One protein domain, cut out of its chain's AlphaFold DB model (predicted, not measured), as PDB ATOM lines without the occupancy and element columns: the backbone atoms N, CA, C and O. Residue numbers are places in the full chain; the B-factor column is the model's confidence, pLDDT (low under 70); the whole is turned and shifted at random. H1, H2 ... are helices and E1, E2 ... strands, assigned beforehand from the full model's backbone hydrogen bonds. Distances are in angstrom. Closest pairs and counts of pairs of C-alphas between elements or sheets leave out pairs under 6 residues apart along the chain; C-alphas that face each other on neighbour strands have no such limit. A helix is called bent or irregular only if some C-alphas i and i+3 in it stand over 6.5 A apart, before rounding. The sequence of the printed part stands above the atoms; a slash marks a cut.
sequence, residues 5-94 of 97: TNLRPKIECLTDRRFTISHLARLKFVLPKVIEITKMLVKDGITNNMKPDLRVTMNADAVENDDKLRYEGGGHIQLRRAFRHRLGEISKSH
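Overview. This is residues 5 to 94 of the 97 residues of the protein "CDT1 domain-containing protein" of Malus baccata (UniProt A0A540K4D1). A long two-stranded hairpin, E1 and E2, reaches out as an arm, and the helix H3 stands crosswise beyond the end of the arm away from its turn. Two short helices, H1 and H2, lie along one side of the hairpin: H1 comes near E2 with its residues 5 to 7, and H2 lies nearest to the middle of the whole, between the hairpin and H3. The 90 printed residues have three named helices and two named strands, in the order H1, H2, E1, E2, H3, with one antiparallel sheet, E1 - E2, and the class is mixed, helices and strands. The whole is loose, with a radius of gyration of the C-alphas of 15.9 A, and elongated, with spans of 49 by 25 by 25 A.

Along the chain. Find C-alpha 5 at (224.264, 241.630, 174.569); from there H1 runs through residues 5 to 15, 16.1 A from first to last C-alpha. H1 is irregular, but only just: C-alphas 6 and 9 are 6.6 A apart. Next come H2, residues 21 to 30, 14.4 A long, and E1, residues 35 to 43, which covers 24.2 A and bends by 54 degrees at residue 39. Find C-alpha 50 at (234.457, 245.496, 165.955), where E2 begins; it runs through residues 50 to 58 over 25.1 A. H3, residues 75 to 93, is the longest helix at 27.0 A and ends at C-alpha 93, (193.502, 238.489, 161.784).

Arrangement. Look first at the hairpin of E1 and E2, antiparallel at 154 degrees between their directions. C-alphas 39 and 54 face each other at 4.8 A; N 38 and O 55 are within hydrogen-bond range at 3.0 A, as are N 53 and O 40 at 2.9 A. The closest C-alphas of H1 and E2 are those of Thr 5 and Asp 53, 7.0 A apart, while H1 and E1 are apart. For H2 and E1 the closest C-alphas are those of Lys 28 and Ile 35, at 5.4 A. H2 and H3 only just touch, with 3 pairs of C-alphas within 8 A; Val 30 and Arg 86 have the closest C-alphas, 6.1 A apart. H3 touches H2 with residues 83 to 87 alone, and the two helices are about perpendicular at 84 degrees. H1 is apart from both H2 and H3. In H2 and H3 every O i to N i+4 pair is within hydrogen-bond range; in H1 it is 5 of 7.

Size, cuts and confidence. The two C-alphas farthest apart, those of Thr 47 and Glu 72, are 49.6 A apart. The printed part has no cut. The links H1 to H2 and H2 to E1 are tight, E1 to E2 is short, and E2 to H3 is long, with residues 59 to 74 in no named element. Look along the B-factor column: mean pLDDT of the printed part is 87.4, and it is under 70 at residues 64 to 74.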
ATOM      1  N   THR A   5     223.276 242.383 173.775       94.12
ATOM      2  CA  THR A   5     224.264 241.630 174.569       94.12
ATOM      3  C   THR A   5     224.135 241.899 176.071       94.12
ATOM      4  O   THR A   5     224.205 240.966 176.865       94.12
ATOM      5  N   ASN A   6     223.882 243.149 176.471       93.75
ATOM      6  CA  ASN A   6     223.747 243.532 177.882       93.75
ATOM      7  C   ASN A   6     222.355 243.238 178.466       93.75
ATOM      8  O   ASN A   6     222.217 243.019 179.670       93.75
ATOM      9  N   LEU A   7     221.311 243.286 177.635       94.69
ATOM     10  CA  LEU A   7     219.925 243.054 178.048       94.69
ATOM     11  C   LEU A   7     219.599 241.569 178.167       94.69
ATOM     12  O   LEU A   7     218.920 241.171 179.111       94.69
ATOM     13  N   ARG A   8     220.100 240.756 177.233       96.50
ATOM     14  CA  ARG A   8     219.858 239.316 177.171       96.50
ATOM     15  C   ARG A   8     220.050 238.612 178.523       96.50
ATOM     16  O   ARG A   8     219.067 238.041 178.980       96.50
ATOM     17  N   PRO A   9     221.212 238.684 179.203       97.06
ATOM     18  CA  PRO A   9     221.407 237.946 180.452       97.06
ATOM     19  C   PRO A   9     220.461 238.411 181.565       97.06
ATOM     20  O   PRO A   9     220.027 237.605 182.382       97.06
ATOM     21  N   LYS A  10     220.081 239.695 181.586       96.56
ATOM     22  CA  LYS A  10     219.126 240.228 182.570       96.56
ATOM     23  C   LYS A  10     217.721 239.673 182.343       96.56
ATOM     24  O   LYS A  10     217.060 239.282 183.295       96.56
ATOM     25  N   ILE A  11     217.277 239.622 181.088       95.75
ATOM     26  CA  ILE A  11     215.974 239.051 180.722       95.75
ATOM     27  C   ILE A  11     215.967 237.541 180.970       95.75
ATOM     28  O   ILE A  11     214.996 237.022 181.516       95.75
ATOM     29  N   GLU A  12     217.042 236.842 180.602       98.00
ATOM     30  CA  GLU A  12     217.176 235.401 180.835       98.00
ATOM     31  C   GLU A  12     217.118 235.083 182.335       98.00
ATOM     32  O   GLU A  12     216.369 234.197 182.726       98.00
ATOM     33  N   CYS A  13     217.791 235.876 183.176       98.00
ATOM     34  CA  CYS A  13     217.734 235.752 184.635       98.00
ATOM     35  C   CYS A  13     216.324 236.004 185.203       98.00
ATOM     36  O   CYS A  13     215.840 235.233 186.023       98.00
ATOM     37  N   LEU A  14     215.626 237.050 184.741       97.56
ATOM     38  CA  LEU A  14     214.280 237.383 185.233       97.56
ATOM     39  C   LEU A  14     213.193 236.394 184.793       97.56
ATOM     40  O   LEU A  14     212.149 236.311 185.434       97.56
ATOM     41  N   THR A  15     213.392 235.708 183.668       96.31
ATOM     42  CA  THR A  15     212.376 234.824 183.073       96.31
ATOM     43  C   THR A  15     212.690 233.344 183.226       96.31
ATOM     44  O   THR A  15     211.837 232.529 182.879       96.31
ATOM     45  N   ASP A  16     213.895 233.015 183.697       97.31
ATOM     46  CA  ASP A  16     214.461 231.663 183.718       97.31
ATOM     47  C   ASP A  16     214.327 230.946 182.358       97.31
ATOM     48  O   ASP A  16     214.031 229.757 182.240       97.31
ATOM     49  N   ARG A  17     214.442 231.720 181.271       97.06
ATOM     50  CA  ARG A  17     214.204 231.263 179.897       97.06
ATOM     51  C   ARG A  17     215.163 231.934 178.937       97.06
ATOM     52  O   ARG A  17     215.491 233.106 179.072       97.06
ATOM     53  N   ARG A  18     215.555 231.206 177.890       97.31
ATOM     54  CA  ARG A  18     216.448 231.721 176.845       97.31
ATOM     55  C   ARG A  18     215.819 232.896 176.088       97.31
ATOM     56  O   ARG A  18     214.691 232.806 175.599       97.31
ATOM     57  N   PHE A  19     216.590 233.962 175.880       97.38
ATOM     58  CA  PHE A  19     216.169 235.147 175.136       97.38
ATOM     59  C   PHE A  19     217.031 235.332 173.883       97.38
ATOM     60  O   PHE A  19     218.238 235.555 173.953       97.38
ATOM     61  N   THR A  20     216.415 235.203 172.708       97.06
ATOM     62  CA  THR A  20     217.103 235.226 171.411       97.06
ATOM     63  C   THR A  20     216.728 236.462 170.598       97.06
ATOM     64  O   THR A  20     215.746 237.147 170.887       97.06
ATOM     65  N   ILE A  21     217.485 236.731 169.529       96.06
ATOM     66  CA  ILE A  21     217.172 237.814 168.582       96.06
ATOM     67  C   ILE A  21     215.786 237.601 167.954       96.06
ATOM     68  O   ILE A  21     215.050 238.563 167.757       96.06
ATOM     69  N   SER A  22     215.375 236.351 167.719       97.19
ATOM     70  CA  SER A  22     214.030 236.028 167.230       97.19
ATOM     71  C   SER A  22     212.937 236.460 168.212       97.19
ATOM     72  O   SER A  22     211.889 236.939 167.784       97.19
ATOM     73  N   HIS A  23     213.170 236.350 169.524       97.00
ATOM     74  CA  HIS A  23     212.228 236.858 170.528       97.00
ATOM     75  C   HIS A  23     212.128 238.386 170.471       97.00
ATOM     76  O   HIS A  23     211.021 238.922 170.460       97.00
ATOM     77  N   LEU A  24     213.259 239.084 170.340       96.25
ATOM     78  CA  LEU A  24     213.267 240.536 170.143       96.25
ATOM     79  C   LEU A  24     212.529 240.947 168.855       96.25
ATOM     80  O   LEU A  24     211.751 241.899 168.870       96.25
ATOM     81  N   ALA A  25     212.719 240.210 167.758       96.06
ATOM     82  CA  ALA A  25     212.024 240.459 166.497       96.06
ATOM     83  C   ALA A  25     210.501 240.296 166.640       96.06
ATOM     84  O   ALA A  25     209.748 241.134 166.148       96.06
ATOM     85  N   ARG A  26     210.039 239.278 167.379       95.50
ATOM     86  CA  ARG A  26     208.611 239.112 167.701       95.50
ATOM     87  C   ARG A  26     208.074 240.287 168.520       95.50
ATOM     88  O   ARG A  26     207.000 240.791 168.212       95.50
ATOM     89  N   LEU A  27     208.824 240.778 169.510       94.69
ATOM     90  CA  LEU A  27     208.422 241.966 170.279       94.69
ATOM     91  C   LEU A  27     208.308 243.211 169.386       94.69
ATOM     92  O   LEU A  27     207.319 243.939 169.480       94.69
ATOM     93  N   LYS A  28     209.275 243.422 168.482       95.12
ATOM     94  CA  LYS A  28     209.229 244.498 167.479       95.12
ATOM     95  C   LYS A  28     208.031 244.360 166.544       95.12
ATOM     96  O   LYS A  28     207.426 245.366 166.200       95.12
ATOM     97  N   PHE A  29     207.672 243.145 166.146       94.38
ATOM     98  CA  PHE A  29     206.503 242.903 165.305       94.38
ATOM     99  C   PHE A  29     205.191 243.263 166.018       94.38
ATOM    100  O   PHE A  29     204.347 243.947 165.442       94.38
ATOM    101  N   VAL A  30     205.034 242.864 167.286       93.25
ATOM    102  CA  VAL A  30     203.811 243.142 168.061       93.25
ATOM    103  C   VAL A  30     203.667 244.637 168.372       93.25
ATOM    104  O   VAL A  30     202.580 245.204 168.226       93.25
ATOM    105  N   LEU A  31     204.766 245.290 168.768       92.50
ATOM    106  CA  LEU A  31     204.805 246.705 169.141       92.50
ATOM    107  C   LEU A  31     205.800 247.501 168.272       92.50
ATOM    108  O   LEU A  31     206.840 247.957 168.760       92.50
ATOM    109  N   PRO A  32     205.484 247.722 166.982       91.38
ATOM    110  CA  PRO A  32     206.434 248.270 166.015       91.38
ATOM    111  C   PRO A  32     206.831 249.716 166.288       91.38
ATOM    112  O   PRO A  32     207.961 250.090 165.987       91.38
ATOM    113  N   LYS A  33     205.936 250.521 166.868       90.12
ATOM    114  CA  LYS A  33     206.204 251.931 167.186       90.12
ATOM    115  C   LYS A  33     206.916 252.131 168.529       90.12
ATOM    116  O   LYS A  33     207.515 253.171 168.741       90.12
ATOM    117  N   VAL A  34     206.859 251.138 169.414       91.25
ATOM    118  CA  VAL A  34     207.371 251.228 170.791       91.25
ATOM    119  C   VAL A  34     208.787 250.680 170.892       91.25
ATOM    120  O   VAL A  34     209.637 251.278 171.541       91.25
ATOM    121  N   ILE A  35     209.044 249.517 170.287       93.69
ATOM    122  CA  ILE A  35     210.361 248.882 170.335       93.69
ATOM    123  C   ILE A  35     211.228 249.481 169.236       93.69
ATOM    124  O   ILE A  35     210.939 249.333 168.049       93.69
ATOM    125  N   GLU A  36     212.324 250.114 169.612       94.50
ATOM    126  CA  GLU A  36     213.297 250.685 168.692       94.50
ATOM    127  C   GLU A  36     214.558 249.825 168.684       94.50
ATOM    128  O   GLU A  36     215.088 249.450 169.730       94.50
ATOM    129  N   ILE A  37     215.016 249.475 167.482       95.75
ATOM    130  CA  ILE A  37     216.198 248.639 167.285       95.75
ATOM    131  C   ILE A  37     217.104 249.344 166.289       95.75
ATOM    132  O   ILE A  37     216.708 249.583 165.147       95.75
ATOM    133  N   THR A  38     218.329 249.639 166.705       95.88
ATOM    134  CA  THR A  38     219.354 250.237 165.846       95.88
ATOM    135  C   THR A  38     220.558 249.307 165.783       95.88
ATOM    136  O   THR A  38     221.051 248.851 166.816       95.88
ATOM    137  N   LYS A  39     221.042 249.014 164.571       95.31
ATOM    138  CA  LYS A  39     222.294 248.270 164.388       95.31
ATOM    139  C   LYS A  39     223.463 249.122 164.852       95.31
ATOM    140  O   LYS A  39     223.496 250.322 164.593       95.31
ATOM    141  N   MET A  40     224.434 248.493 165.493       94.12
ATOM    142  CA  MET A  40     225.643 249.181 165.909       94.12
ATOM    143  C   MET A  40     226.849 248.250 165.940       94.12
ATOM    144  O   MET A  40     226.706 247.029 165.951       94.12
ATOM    145  N   LEU A  41     228.036 248.846 165.975       93.44
ATOM    146  CA  LEU A  41     229.292 248.144 166.196       93.44
ATOM    147  C   LEU A  41     229.775 248.434 167.615       93.44
ATOM    148  O   LEU A  41     229.782 249.583 168.055       93.44
ATOM    149  N   VAL A  42     230.161 247.383 168.327       90.94
ATOM    150  CA  VAL A  42     230.741 247.451 169.666       90.94
ATOM    151  C   VAL A  42     232.138 246.860 169.589       90.94
ATOM    152  O   VAL A  42     232.341 245.803 168.993       90.94
ATOM    153  N   LYS A  43     233.109 247.547 170.184       89.50
ATOM    154  CA  LYS A  43     234.482 247.064 170.258       89.50
ATOM    155  C   LYS A  43     234.556 245.869 171.209       89.50
ATOM    156  O   LYS A  43     234.167 245.978 172.370       89.50
ATOM    157  N   ASP A  44     235.039 244.739 170.714       87.19
ATOM    158  CA  ASP A  44     235.309 243.551 171.509       87.19
ATOM    159  C   ASP A  44     236.582 243.775 172.333       87.19
ATOM    160  O   ASP A  44     237.655 244.028 171.786       87.19
ATOM    161  N   GLY A  45     236.454 243.709 173.659       84.31
ATOM    162  CA  GLY A  45     237.570 243.915 174.580       84.31
ATOM    163  C   GLY A  45     238.617 242.802 174.533       84.31
ATOM    164  O   GLY A  45     239.753 243.044 174.927       84.31
ATOM    165  N   ILE A  46     238.259 241.610 174.040       86.00
ATOM    166  CA  ILE A  46     239.173 240.462 173.967       86.00
ATOM    167  C   ILE A  46     239.969 240.504 172.665       86.00
ATOM    168  O   ILE A  46     241.194 240.428 172.672       86.00
ATOM    169  N   THR A  47     239.274 240.634 171.534       89.25
ATOM    170  CA  THR A  47     239.901 240.567 170.203       89.25
ATOM    171  C   THR A  47     240.317 241.933 169.654       89.25
ATOM    172  O   THR A  47     240.926 242.004 168.590       89.25
ATOM    173  N   ASN A  48     239.983 243.028 170.352       83.31
ATOM    174  CA  ASN A  48     240.172 244.420 169.920       83.31
ATOM    175  C   ASN A  48     239.489 244.761 168.574       83.31
ATOM    176  O   ASN A  48     239.743 245.823 168.004       83.31
ATOM    177  N   ASN A  49     238.608 243.887 168.075       89.38
ATOM    178  CA  ASN A  49     237.911 244.031 166.800       89.38
ATOM    179  C   ASN A  49     236.489 244.587 166.985       89.38
ATOM    180  O   ASN A  49     235.935 244.566 168.084       89.38
ATOM    181  N   MET A  50     235.860 245.073 165.914       92.94
ATOM    182  CA  MET A  50     234.457 245.496 165.955       92.94
ATOM    183  C   MET A  50     233.516 244.296 165.808       92.94
ATOM    184  O   MET A  50     233.644 243.501 164.878       92.94
ATOM    185  N   LYS A  51     232.524 244.199 166.691       92.31
ATOM    186  CA  LYS A  51     231.475 243.177 166.662       92.31
ATOM    187  C   LYS A  51     230.102 243.829 166.471       92.31
ATOM    188  O   LYS A  51     229.821 244.838 167.119       92.31
ATOM    189  N   PRO A  52     229.223 243.277 165.619       93.62
ATOM    190  CA  PRO A  52     227.860 243.774 165.504       93.62
ATOM    191  C   PRO A  52     227.063 243.511 166.787       93.62
ATOM    192  O   PRO A  52     227.120 242.423 167.361       93.62
ATOM    193  N   ASP A  53     226.278 244.501 167.198       95.06
ATOM    194  CA  ASP A  53     225.288 244.408 168.268       95.06
ATOM    195  C   ASP A  53     224.035 245.218 167.879       95.06
ATOM    196  O   ASP A  53     223.990 245.911 166.854       95.06
ATOM    197  N   LEU A  54     222.995 245.125 168.699       96.25
ATOM    198  CA  LEU A  54     221.742 245.848 168.531       96.25
ATOM    199  C   LEU A  54     221.520 246.748 169.739       96.25
ATOM    200  O   LEU A  54     221.411 246.257 170.862       96.25
ATOM    201  N   ARG A  55     221.398 248.058 169.521       95.62
ATOM    202  CA  ARG A  55     220.850 248.968 170.531       95.62
ATOM    203  C   ARG A  55     219.342 248.764 170.579       95.62
ATOM    204  O   ARG A  55     218.692 248.835 169.539       95.62
ATOM    205  N   VAL A  56     218.813 248.512 171.771       95.50
ATOM    206  CA  VAL A  56     217.384 248.286 171.999       95.50
ATOM    207  C   VAL A  56     216.873 249.359 172.948       95.50
ATOM    208  O   VAL A  56     217.334 249.459 174.086       95.50
ATOM    209  N   THR A  57     215.928 250.160 172.478       93.88
ATOM    210  CA  THR A  57     215.256 251.198 173.262       93.88
ATOM    211  C   THR A  57     213.746 251.015 173.190       93.88
ATOM    212  O   THR A  57     213.226 250.273 172.355       93.88
ATOM    213  N   MET A  58     213.044 251.637 174.131       89.94
ATOM    214  CA  MET A  58     211.593 251.583 174.219       89.94
ATOM    215  C   MET A  58     211.059 253.003 174.338       89.94
ATOM    216  O   MET A  58     211.424 253.709 175.276       89.94
ATOM    217  N   ASN A  59     210.204 253.399 173.402       88.00
ATOM    218  CA  ASN A  59     209.492 254.665 173.431       88.00
ATOM    219  C   ASN A  59     208.074 254.419 173.967       88.00
ATOM    220  O   ASN A  59     207.223 253.877 173.260       88.00
ATOM    221  N   ALA A  60     207.845 254.744 175.242       80.50
ATOM    222  CA  ALA A  60     206.548 254.542 175.889       80.50
ATOM    223  C   ALA A  60     205.472 255.493 175.337       80.50
ATOM    224  O   ALA A  60     204.324 255.080 175.183       80.50
ATOM    225  N   ASP A  61     205.859 256.704 174.937       80.50
ATOM    226  CA  ASP A  61     204.960 257.741 174.408       80.50
ATOM    227  C   ASP A  61     204.364 257.341 173.044       80.50
ATOM    228  O   ASP A  61     203.307 257.813 172.616       80.50
ATOM    229  N   ALA A  62     204.998 256.388 172.356       79.25
ATOM    230  CA  ALA A  62     204.462 255.798 171.137       79.25
ATOM    231  C   ALA A  62     203.174 254.977 171.368       79.25
ATOM    232  O   ALA A  62     202.460 254.704 170.401       79.25
ATOM    233  N   VAL A  63     202.871 254.581 172.615       71.81
ATOM    234  CA  VAL A  63     201.602 253.925 172.988       71.81
ATOM    235  C   VAL A  63     200.456 254.936 173.068       71.81
ATOM    236  O   VAL A  63     199.334 254.610 172.689       71.81
ATOM    237  N   GLU A  64     200.732 256.171 173.496       59.47
ATOM    238  CA  GLU A  64     199.714 257.208 173.717       59.47
ATOM    239  C   GLU A  64     199.133 257.792 172.422       59.47
ATOM    240  O   GLU A  64     198.130 258.497 172.465       59.47
ATOM    241  N   ASN A  65     199.726 257.508 171.262       53.41
ATOM    242  CA  ASN A  65     199.252 257.995 169.960       53.41
ATOM    243  C   ASN A  65     198.270 257.039 169.256       53.41
ATOM    244  O   ASN A  65     197.915 257.260 168.100       53.41
ATOM    245  N   ASP A  66     197.857 255.958 169.918       58.06
ATOM    246  CA  ASP A  66     196.777 255.087 169.458       58.06
ATOM    247  C   ASP A  66     195.596 255.292 170.416       58.06
ATOM    248  O   ASP A  66     195.616 254.802 171.546       58.06
ATOM    249  N   ASP A  67     194.589 256.068 170.001       56.38
ATOM    250  CA  ASP A  67     193.449 256.465 170.848       56.38
ATOM    251  C   ASP A  67     192.715 255.262 171.470       56.38
ATOM    252  O   ASP A  67     192.098 255.378 172.528       56.38
ATOM    253  N   LYS A  68     192.838 254.070 170.866       58.50
ATOM    254  CA  LYS A  68     192.294 252.807 171.395       58.50
ATOM    255  C   LYS A  68     193.084 252.218 172.569       58.50
ATOM    256  O   LYS A  68     192.591 251.311 173.237       58.50
ATOM    257  N   LEU A  69     194.314 252.675 172.797       58.00
ATOM    258  CA  LEU A  69     195.246 252.140 173.794       58.00
ATOM    259  C   LEU A  69     195.477 253.096 174.972       58.00
ATOM    260  O   LEU A  69     196.189 252.730 175.911       58.00
ATOM    261  N   ARG A  70     194.851 254.282 174.952       57.81
ATOM    262  CA  ARG A  70     194.856 255.231 176.070       57.81
ATOM    263  C   ARG A  70     194.045 254.675 177.233       57.81
ATOM    264  O   ARG A  70     192.837 254.485 177.128       57.81
ATOM    265  N   TYR A  71     194.716 254.417 178.349       57.53
ATOM    266  CA  TYR A  71     194.078 253.939 179.568       57.53
ATOM    267  C   TYR A  71     194.749 254.523 180.807       57.53
ATOM    268  O   TYR A  71     195.956 254.749 180.825       57.53
ATOM    269  N   GLU A  72     193.954 254.715 181.854       56.59
ATOM    270  CA  GLU A  72     194.382 255.266 183.138       56.59
ATOM    271  C   GLU A  72     195.377 254.317 183.843       56.59
ATOM    272  O   GLU A  72     195.103 253.127 184.033       56.59
ATOM    273  N   GLY A  73     196.575 254.820 184.166       58.19
ATOM    274  CA  GLY A  73     197.673 254.065 184.789       58.19
ATOM    275  C   GLY A  73     199.064 254.500 184.300       58.19
ATOM    276  O   GLY A  73     199.195 255.096 183.237       58.19
ATOM    277  N   GLY A  74     200.120 254.205 185.069       66.75
ATOM    278  CA  GLY A  74     201.504 254.567 184.714       66.75
ATOM    279  C   GLY A  74     202.037 253.860 183.453       66.75
ATOM    280  O   GLY A  74     201.551 252.790 183.079       66.75
ATOM    281  N   GLY A  75     203.079 254.418 182.819       70.00
ATOM    282  CA  GLY A  75     203.543 254.021 181.473       70.00
ATOM    283  C   GLY A  75     203.817 252.520 181.261       70.00
ATOM    284  O   GLY A  75     203.461 251.956 180.227       70.00
ATOM    285  N   HIS A  76     204.355 251.807 182.260       76.88
ATOM    286  CA  HIS A  76     204.574 250.353 182.160       76.88
ATOM    287  C   HIS A  76     203.273 249.530 182.108       76.88
ATOM    288  O   HIS A  76     203.220 248.487 181.450       76.88
ATOM    289  N   ILE A  77     202.213 249.984 182.783       80.88
ATOM    290  CA  ILE A  77     200.901 249.321 182.766       80.88
ATOM    291  C   ILE A  77     200.266 249.476 181.383       80.88
ATOM    292  O   ILE A  77     199.744 248.497 180.837       80.88
ATOM    293  N   GLN A  78     200.373 250.670 180.796       82.75
ATOM    294  CA  GLN A  78     199.877 250.952 179.449       82.75
ATOM    295  C   GLN A  78     200.581 250.081 178.399       82.75
ATOM    296  O   GLN A  78     199.915 249.420 177.603       82.75
ATOM    297  N   LEU A  79     201.912 249.954 178.472       86.00
ATOM    298  CA  LEU A  79     202.702 249.073 177.598       86.00
ATOM    299  C   LEU A  79     202.240 247.612 177.648       86.00
ATOM    300  O   LEU A  79     202.054 246.970 176.611       86.00
ATOM    301  N   ARG A  80     202.008 247.076 178.853       87.75
ATOM    302  CA  ARG A  80     201.514 245.702 179.027       87.75
ATOM    303  C   ARG A  80     200.135 245.514 178.391       87.75
ATOM    304  O   ARG A  80     199.866 244.461 177.810       87.75
ATOM    305  N   ARG A  81     199.258 246.513 178.507       87.19
ATOM    306  CA  ARG A  81     197.910 246.475 177.928       87.19
ATOM    307  C   ARG A  81     197.946 246.581 176.406       87.19
ATOM    308  O   ARG A  81     197.320 245.755 175.746       87.19
ATOM    309  N   ALA A  82     198.740 247.504 175.867       88.25
ATOM    310  CA  ALA A  82     198.984 247.642 174.435       88.25
ATOM    311  C   ALA A  82     199.512 246.337 173.824       88.25
ATOM    312  O   ALA A  82     198.995 245.878 172.807       88.25
ATOM    313  N   PHE A  83     200.473 245.684 174.485       90.88
ATOM    314  CA  PHE A  83     201.001 244.392 174.048       90.88
ATOM    315  C   PHE A  83     199.902 243.325 173.936       90.88
ATOM    316  O   PHE A  83     199.761 242.689 172.893       90.88
ATOM    317  N   ARG A  84     199.083 243.161 174.985       91.75
ATOM    318  CA  ARG A  84     197.974 242.188 174.994       91.75
ATOM    319  C   ARG A  84     196.918 242.502 173.935       91.75
ATOM    320  O   ARG A  84     196.471 241.589 173.250       91.75
ATOM    321  N   HIS A  85     196.550 243.774 173.783       90.38
ATOM    322  CA  HIS A  85     195.595 244.203 172.763       90.38
ATOM    323  C   HIS A  85     196.100 243.856 171.356       90.38
ATOM    324  O   HIS A  85     195.381 243.234 170.583       90.38
ATOM    325  N   ARG A  86     197.359 244.189 171.034       91.50
ATOM    326  CA  ARG A  86     197.955 243.890 169.720       91.50
ATOM    327  C   ARG A  86     198.032 242.392 169.444       91.50
ATOM    328  O   ARG A  86     197.741 241.990 168.325       91.50
ATOM    329  N   LEU A  87     198.359 241.572 170.444       92.25
ATOM    330  CA  LEU A  87     198.300 240.113 170.299       92.25
ATOM    331  C   LEU A  87     196.886 239.617 169.975       92.25
ATOM    332  O   LEU A  87     196.743 238.778 169.092       92.25
ATOM    333  N   GLY A  88     195.860 240.155 170.642       91.88
ATOM    334  CA  GLY A  88     194.463 239.806 170.368       91.88
ATOM    335  C   GLY A  88     194.006 240.196 168.959       91.88
ATOM    336  O   GLY A  88     193.244 239.467 168.332       91.88
ATOM    337  N   GLU A  89     194.489 241.320 168.432       91.31
ATOM    338  CA  GLU A  89     194.208 241.711 167.046       91.31
ATOM    339  C   GLU A  89     194.918 240.792 166.044       91.31
ATOM    340  O   GLU A  89     194.290 240.338 165.091       91.31
ATOM    341  N   ILE A  90     196.187 240.443 166.297       91.25
ATOM    342  CA  ILE A  90     196.952 239.502 165.461       91.25
ATOM    343  C   ILE A  90     196.280 238.121 165.435       91.25
ATOM    344  O   ILE A  90     196.181 237.511 164.373       91.25
ATOM    345  N   SER A  91     195.795 237.621 166.577       91.00
ATOM    346  CA  SER A  91     195.125 236.315 166.624       91.00
ATOM    347  C   SER A  91     193.800 236.307 165.864       91.00
ATOM    348  O   SER A  91     193.457 235.305 165.249       91.00
ATOM    349  N   LYS A  92     193.051 237.418 165.876       92.12
ATOM    350  CA  LYS A  92     191.806 237.538 165.099       92.12
ATOM    351  C   LYS A  92     192.070 237.656 163.599       92.12
ATOM    352  O   LYS A  92     191.261 237.178 162.814       92.12
ATOM    353  N   SER A  93     193.162 238.313 163.200       91.62
ATOM    354  CA  SER A  93     193.502 238.489 161.784       91.62
ATOM    355  C   SER A  93     194.129 237.244 161.150       91.62
ATOM    356  O   SER A  93     194.127 237.130 159.926       91.62
ATOM    357  N   HIS A  94     194.653 236.318 161.958       88.75
ATOM    358  CA  HIS A  94     195.249 235.055 161.515       88.75
ATOM    359  C   HIS A  94     194.703 233.877 162.336       88.75
ATOM    360  O   HIS A  94     195.445 233.307 163.137       88.75
TER     361      HIS A  94